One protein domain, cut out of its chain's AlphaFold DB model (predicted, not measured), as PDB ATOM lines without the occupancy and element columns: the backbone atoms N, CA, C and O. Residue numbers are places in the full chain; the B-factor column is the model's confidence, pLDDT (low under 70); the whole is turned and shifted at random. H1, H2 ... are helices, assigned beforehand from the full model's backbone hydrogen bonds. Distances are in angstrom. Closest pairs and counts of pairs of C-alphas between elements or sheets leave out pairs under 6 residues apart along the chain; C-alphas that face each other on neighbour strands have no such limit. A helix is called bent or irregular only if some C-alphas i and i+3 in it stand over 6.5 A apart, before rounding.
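This is residues 2 to 57 of the 223 residues of the protein "GGDEF domain-containing protein" of Enterobacteriaceae bacterium (UniProt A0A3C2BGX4). Picture two helices that meet near their ends as an open V or L: a short arm, H1, and a much longer arm, H2, with the corner at residues 17 to 19. H2 makes the longest axis, and both arms stick out from the corner, with residues 2 to 10 of H1 and 27 to 57 of H2 standing free. The printed part has 56 residues with two named helices, H1 then H2, and no named strand; the class is all helix. It is extended, with a radius of gyration of the C-alphas of 19.4 A and spans of 60 by 27 by 7 A.

Find C-alpha 2 at (111.173, 205.675, 117.821); from there H1, residues 2 to 17, runs 22.5 A to C-alpha 17 at (91.678, 194.413, 117.952). Pass Glu 18 and H2 begins at Pro 19; it covers residues 19 to 57 and runs 56.5 A to C-alpha 57 at (100.523, 229.315, 166.433). Neither helix is bent.

Look at residues 14 to 16 of H1 and 21 to 25 of H2, the parts with which the two helices touch. They touch only at the corner by their link, with 7 pairs of C-alphas within 8 A. The closest C-alphas are those of Cys 15 and Ser 22, 4.1 A apart. The helices' lines stand at a steep tilt of 61 degrees, and they run opposite ways. Their centres are 27.4 A apart. In H1 and H2 every O i to N i+4 pair is within hydrogen-bond range.

The two C-alphas farthest apart are those of His 17 and Met 57, at 60.4 A. The printed part has no cut, and the link from H1 to H2 is tight, with 1 residue. In the B-factor column you will find a mean pLDDT of the printed part of 81.6, with residue 3, residues 14 to 15 and residues 54 to 55 under 70.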
ATOM      1  N   ILE A   2     111.692 206.859 118.548       74.56
ATOM      2  CA  ILE A   2     111.173 205.675 117.821       74.56
ATOM      3  C   ILE A   2     110.512 204.627 118.741       74.56
ATOM      4  O   ILE A   2     109.435 204.127 118.442       74.56
ATOM      5  N   PHE A   3     111.110 204.330 119.902       68.75
ATOM      6  CA  PHE A   3     110.555 203.341 120.837       68.75
ATOM      7  C   PHE A   3     109.219 203.777 121.467       68.75
ATOM      8  O   PHE A   3     108.329 202.954 121.641       68.75
ATOM      9  N   ALA A   4     109.053 205.070 121.769       70.69
ATOM     10  CA  ALA A   4     107.813 205.601 122.339       70.69
ATOM     11  C   ALA A   4     106.674 205.606 121.304       70.69
ATOM     12  O   ALA A   4     105.546 205.256 121.642       70.69
ATOM     13  N   GLU A   5     106.978 205.925 120.043       76.06
ATOM     14  CA  GLU A   5     106.023 205.847 118.929       76.06
ATOM     15  C   GLU A   5     105.619 204.404 118.613       76.06
ATOM     16  O   GLU A   5     104.438 204.124 118.420       76.06
ATOM     17  N   MET A   6     106.570 203.463 118.621       73.62
ATOM     18  CA  MET A   6     106.266 202.038 118.473       73.62
ATOM     19  C   MET A   6     105.368 201.525 119.601       73.62
ATOM     20  O   MET A   6     104.405 200.810 119.330       73.62
ATOM     21  N   LEU A   7     105.650 201.904 120.853       72.88
ATOM     22  CA  LEU A   7     104.844 201.506 122.008       72.88
ATOM     23  C   LEU A   7     103.428 202.094 121.924       72.88
ATOM     24  O   LEU A   7     102.453 201.394 122.176       72.88
ATOM     25  N   PHE A   8     103.311 203.359 121.513       76.31
ATOM     26  CA  PHE A   8     102.033 204.038 121.313       76.31
ATOM     27  C   PHE A   8     101.200 203.382 120.201       76.31
ATOM     28  O   PHE A   8     100.035 203.049 120.420       76.31
ATOM     29  N   ASN A   9     101.808 203.103 119.045       76.50
ATOM     30  CA  ASN A   9     101.145 202.423 117.928       76.50
ATOM     31  C   ASN A   9     100.742 200.983 118.279       76.50
ATOM     32  O   ASN A   9      99.665 200.535 117.889       76.50
ATOM     33  N   PHE A  10     101.561 200.269 119.055       74.88
ATOM     34  CA  PHE A  10     101.240 198.929 119.549       74.88
ATOM     35  C   PHE A  10     100.071 198.943 120.543       74.88
ATOM     36  O   PHE A  10      99.175 198.107 120.447       74.88
ATOM     37  N   ILE A  11     100.018 199.928 121.447       70.62
ATOM     38  CA  ILE A  11      98.884 200.120 122.362       70.62
ATOM     39  C   ILE A  11      97.603 200.412 121.569       70.62
ATOM     40  O   ILE A  11      96.581 199.785 121.836       70.62
ATOM     41  N   ILE A  12      97.649 201.286 120.556       73.88
ATOM     42  CA  ILE A  12      96.499 201.553 119.671       73.88
ATOM     43  C   ILE A  12      96.061 200.283 118.931       73.88
ATOM     44  O   ILE A  12      94.865 199.990 118.855       73.88
ATOM     45  N   TYR A  13      97.009 199.503 118.412       76.06
ATOM     46  CA  TYR A  13      96.722 198.253 117.714       76.06
ATOM     47  C   TYR A  13      96.010 197.232 118.615       76.06
ATOM     48  O   TYR A  13      94.965 196.702 118.234       76.06
ATOM     49  N   ILE A  14      96.496 196.999 119.840       68.94
ATOM     50  CA  ILE A  14      95.823 196.057 120.747       68.94
ATOM     51  C   ILE A  14      94.469 196.619 121.204       68.94
ATOM     52  O   ILE A  14      93.479 195.890 121.242       68.94
ATOM     53  N   CYS A  15      94.376 197.924 121.473       67.75
ATOM     54  CA  CYS A  15      93.117 198.566 121.850       67.75
ATOM     55  C   CYS A  15      92.033 198.499 120.756       67.75
ATOM     56  O   CYS A  15      90.850 198.600 121.084       67.75
ATOM     57  N   THR A  16      92.413 198.341 119.484       74.19
ATOM     58  CA  THR A  16      91.479 198.242 118.345       74.19
ATOM     59  C   THR A  16      91.070 196.807 118.017       74.19
ATOM     60  O   THR A  16      89.970 196.608 117.506       74.19
ATOM     61  N   HIS A  17      91.908 195.814 118.329       77.38
ATOM     62  CA  HIS A  17      91.678 194.413 117.952       77.38
ATOM     63  C   HIS A  17      91.211 193.528 119.121       77.38
ATOM     64  O   HIS A  17      90.592 192.496 118.884       77.38
ATOM     65  N   GLU A  18      91.434 193.944 120.373       76.31
ATOM     66  CA  GLU A  18      91.027 193.213 121.580       76.31
ATOM     67  C   GLU A  18      90.235 194.131 122.535       76.31
ATOM     68  O   GLU A  18      90.814 194.811 123.393       76.31
ATOM     69  N   PRO A  19      88.890 194.171 122.445       72.88
ATOM     70  CA  PRO A  19      88.074 195.132 123.193       72.88
ATOM     71  C   PRO A  19      88.200 194.979 124.718       72.88
ATOM     72  O   PRO A  19      88.144 195.967 125.450       72.88
ATOM     73  N   LYS A  20      88.444 193.757 125.218       71.88
ATOM     74  CA  LYS A  20      88.703 193.505 126.650       71.88
ATOM     75  C   LYS A  20      90.040 194.092 127.114       71.88
ATOM     76  O   LYS A  20      90.132 194.610 128.228       71.88
ATOM     77  N   PHE A  21      91.068 194.045 126.266       72.25
ATOM     78  CA  PHE A  21      92.372 194.633 126.567       72.25
ATOM     79  C   PHE A  21      92.298 196.164 126.564       72.25
ATOM     80  O   PHE A  21      92.782 196.800 127.497       72.25
ATOM     81  N   SER A  22      91.591 196.741 125.588       74.44
ATOM     82  CA  SER A  22      91.319 198.184 125.488       74.44
ATOM     83  C   SER A  22      90.680 198.759 126.760       74.44
ATOM     84  O   SER A  22      91.162 199.741 127.327       74.44
ATOM     85  N   LEU A  23      89.649 198.083 127.283       75.94
ATOM     86  CA  LEU A  23      88.980 198.463 128.533       75.94
ATOM     87  C   LEU A  23      89.906 198.363 129.750       75.94
ATOM     88  O   LEU A  23      89.881 199.233 130.620       75.94
ATOM     89  N   THR A  24      90.745 197.327 129.802       79.62
ATOM     90  CA  THR A  24      91.696 197.126 130.903       79.62
ATOM     91  C   THR A  24      92.740 198.240 130.918       79.62
ATOM     92  O   THR A  24      92.944 198.876 131.951       79.62
ATOM     93  N   VAL A  25      93.329 198.555 129.764       80.69
ATOM     94  CA  VAL A  25      94.300 199.648 129.614       80.69
ATOM     95  C   VAL A  25      93.675 200.991 129.993       80.69
ATOM     96  O   VAL A  25      94.237 201.714 130.818       80.69
ATOM     97  N   ALA A  26      92.478 201.301 129.486       79.81
ATOM     98  CA  ALA A  26      91.757 202.520 129.850       79.81
ATOM     99  C   ALA A  26      91.478 202.597 131.363       79.81
ATOM    100  O   ALA A  26      91.689 203.643 131.983       79.81
ATOM    101  N   SER A  27      91.074 201.488 131.991       84.06
ATOM    102  CA  SER A  27      90.829 201.441 133.437       84.06
ATOM    103  C   SER A  27      92.097 201.731 134.249       84.06
ATOM    104  O   SER A  27      92.047 202.529 135.185       84.06
ATOM    105  N   VAL A  28      93.251 201.198 133.834       87.19
ATOM    106  CA  VAL A  28      94.548 201.455 134.478       87.19
ATOM    107  C   VAL A  28      94.957 202.918 134.320       87.19
ATOM    108  O   VAL A  28      95.318 203.556 135.307       87.19
ATOM    109  N   PHE A  29      94.829 203.499 133.124       85.50
ATOM    110  CA  PHE A  29      95.124 204.920 132.910       85.50
ATOM    111  C   PHE A  29      94.229 205.831 133.755       85.50
ATOM    112  O   PHE A  29      94.727 206.755 134.398       85.50
ATOM    113  N   THR A  30      92.921 205.559 133.815       89.12
ATOM    114  CA  THR A  30      92.018 206.346 134.673       89.12
ATOM    115  C   THR A  30      92.357 206.193 136.156       89.12
ATOM    116  O   THR A  30      92.272 207.175 136.891       89.12
ATOM    117  N   ALA A  31      92.786 205.008 136.602       92.06
ATOM    118  CA  ALA A  31      93.238 204.783 137.972       92.06
ATOM    119  C   ALA A  31      94.521 205.568 138.285       92.06
ATOM    120  O   ALA A  31      94.583 206.219 139.326       92.06
ATOM    121  N   ILE A  32      95.498 205.585 137.370       92.56
ATOM    122  CA  ILE A  32      96.737 206.368 137.513       92.56
ATOM    123  C   ILE A  32      96.420 207.862 137.584       92.56
ATOM    124  O   ILE A  32      96.905 208.541 138.482       92.56
ATOM    125  N   ILE A  33      95.571 208.382 136.694       92.94
ATOM    126  CA  ILE A  33      95.179 209.801 136.708       92.94
ATOM    127  C   ILE A  33      94.475 210.151 138.022       92.94
ATOM    128  O   ILE A  33      94.834 211.138 138.663       92.94
ATOM    129  N   LYS A  34      93.513 209.329 138.463       91.12
ATOM    130  CA  LYS A  34      92.826 209.521 139.750       91.12
ATOM    131  C   LYS A  34      93.804 209.490 140.921       91.12
ATOM    132  O   LYS A  34      93.692 210.330 141.808       91.12
ATOM    133  N   PHE A  35      94.756 208.560 140.915       95.81
ATOM    134  CA  PHE A  35      95.786 208.464 141.944       95.81
ATOM    135  C   PHE A  35      96.680 209.704 141.956       95.81
ATOM    136  O   PHE A  35      96.861 210.295 143.013       95.81
ATOM    137  N   THR A  36      97.175 210.151 140.801       94.69
ATOM    138  CA  THR A  36      98.008 211.356 140.691       94.69
ATOM    139  C   THR A  36      97.255 212.600 141.156       94.69
ATOM    140  O   THR A  36      97.794 213.377 141.940       94.69
ATOM    141  N   ILE A  37      95.993 212.773 140.744       95.69
ATOM    142  CA  ILE A  37      95.147 213.882 141.211       95.69
ATOM    143  C   ILE A  37      94.951 213.797 142.728       95.69
ATOM    144  O   ILE A  37      95.163 214.787 143.422       95.69
ATOM    145  N   CYS A  38      94.596 212.622 143.256       95.94
ATOM    146  CA  CYS A  38      94.425 212.402 144.693       95.94
ATOM    147  C   CYS A  38      95.709 212.733 145.462       95.94
ATOM    148  O   CYS A  38      95.673 213.493 146.424       95.94
ATOM    149  N   PHE A  39      96.854 212.238 144.997       95.75
ATOM    150  CA  PHE A  39      98.155 212.488 145.602       95.75
ATOM    151  C   PHE A  39      98.492 213.984 145.634       95.75
ATOM    152  O   PHE A  39      98.920 214.490 146.670       95.75
ATOM    153  N   VAL A  40      98.267 214.715 144.538       95.88
ATOM    154  CA  VAL A  40      98.488 216.170 144.487       95.88
ATOM    155  C   VAL A  40      97.549 216.903 145.449       95.88
ATOM    156  O   VAL A  40      98.013 217.720 146.241       95.88
ATOM    157  N   VAL A  41      96.252 216.577 145.443       96.00
ATOM    158  CA  VAL A  41      95.248 217.207 146.320       96.00
ATOM    159  C   VAL A  41      95.552 216.951 147.797       96.00
ATOM    160  O   VAL A  41      95.493 217.880 148.599       96.00
ATOM    161  N   VAL A  42      95.911 215.718 148.163       95.19
ATOM    162  CA  VAL A  42      96.260 215.356 149.546       95.19
ATOM    163  C   VAL A  42      97.509 216.107 149.999       95.19
ATOM    164  O   VAL A  42      97.497 216.688 151.082       95.19
ATOM    165  N   ASN A  43      98.562 216.160 149.180       95.00
ATOM    166  CA  ASN A  43      99.774 216.906 149.532       95.00
ATOM    167  C   ASN A  43      99.497 218.403 149.717       95.00
ATOM    168  O   ASN A  43      99.996 219.006 150.667       95.00
ATOM    169  N   GLU A  44      98.684 218.998 148.847       94.06
ATOM    170  CA  GLU A  44      98.311 220.408 148.950       94.06
ATOM    171  C   GLU A  44      97.465 220.684 150.203       94.06
ATOM    172  O   GLU A  44      97.689 221.668 150.910       94.06
ATOM    173  N   ALA A  45      96.536 219.784 150.539       91.38
ATOM    174  CA  ALA A  45      95.742 219.871 151.761       91.38
ATOM    175  C   ALA A  45      96.620 219.776 153.018       91.38
ATOM    176  O   ALA A  45      96.462 220.580 153.935       91.38
ATOM    177  N   VAL A  46      97.580 218.846 153.052       92.88
ATOM    178  CA  VAL A  46      98.521 218.697 154.174       92.88
ATOM    179  C   VAL A  46      99.374 219.956 154.351       92.88
ATOM    180  O   VAL A  46      99.495 220.446 155.475       92.88
ATOM    181  N   LYS A  47      99.908 220.530 153.264       89.50
ATOM    182  CA  LYS A  47     100.670 221.792 153.312       89.50
ATOM    183  C   LYS A  47      99.831 222.944 153.856       89.50
ATOM    184  O   LYS A  47     100.268 223.618 154.784       89.50
ATOM    185  N   LYS A  48      98.606 223.118 153.350       85.94
ATOM    186  CA  LYS A  48      97.680 224.149 153.843       85.94
ATOM    187  C   LYS A  48      97.333 223.957 155.313       85.94
ATOM    188  O   LYS A  48      97.253 224.933 156.047       85.94
ATOM    189  N   ILE A  49      97.147 222.719 155.769       86.38
ATOM    190  CA  ILE A  49      96.907 222.433 157.190       86.38
ATOM    191  C   ILE A  49      98.120 222.827 158.037       86.38
ATOM    192  O   ILE A  49      97.942 223.448 159.084       86.38
ATOM    193  N   ALA A  50      99.337 222.504 157.598       79.44
ATOM    194  CA  ALA A  50     100.559 222.890 158.302       79.44
ATOM    195  C   ALA A  50     100.737 224.418 158.354       79.44
ATOM    196  O   ALA A  50     101.050 224.963 159.410       79.44
ATOM    197  N   GLU A  51     100.470 225.117 157.252       76.56
ATOM    198  CA  GLU A  51     100.525 226.580 157.177       76.56
ATOM    199  C   GLU A  51      99.453 227.240 158.055       76.56
ATOM    200  O   GLU A  51      99.768 228.119 158.854       76.56
ATOM    201  N   MET A  52      98.209 226.749 158.007       72.62
ATOM    202  CA  MET A  52      97.134 227.198 158.899       72.62
ATOM    203  C   MET A  52      97.491 226.982 160.368       72.62
ATOM    204  O   MET A  52      97.212 227.847 161.193       72.62
ATOM    205  N   ARG A  53      98.111 225.848 160.719       74.50
ATOM    206  CA  ARG A  53      98.599 225.603 162.085       74.50
ATOM    207  C   ARG A  53      99.693 226.591 162.469       74.50
ATOM    208  O   ARG A  53      99.630 227.151 163.554       74.50
ATOM    209  N   ARG A  54     100.645 226.856 161.575       67.00
ATOM    210  CA  ARG A  54     101.731 227.810 161.820       67.00
ATOM    211  C   ARG A  54     101.212 229.236 162.025       67.00
ATOM    212  O   ARG A  54     101.635 229.869 162.981       67.00
ATOM    213  N   ILE A  55     100.284 229.715 161.193       67.81
ATOM    214  CA  ILE A  55      99.658 231.048 161.332       67.81
ATOM    215  C   ILE A  55      98.798 231.124 162.599       67.81
ATOM    216  O   ILE A  55      98.728 232.161 163.249       67.81
ATOM    217  N   LYS A  56      98.151 230.018 162.981       74.06
ATOM    218  CA  LYS A  56      97.434 229.941 164.258       74.06
ATOM    219  C   LYS A  56      98.370 229.985 165.460       74.06
ATOM    220  O   LYS A  56      97.962 230.480 166.503       74.06
ATOM    221  N   MET A  57      99.585 229.465 165.326       86.88
ATOM    222  CA  MET A  57     100.523 229.315 166.433       86.88
ATOM    223  C   MET A  57     101.425 230.534 166.601       86.88
ATOM    224  O   MET A  57     101.633 230.943 167.734       86.88
TER     225      MET A  57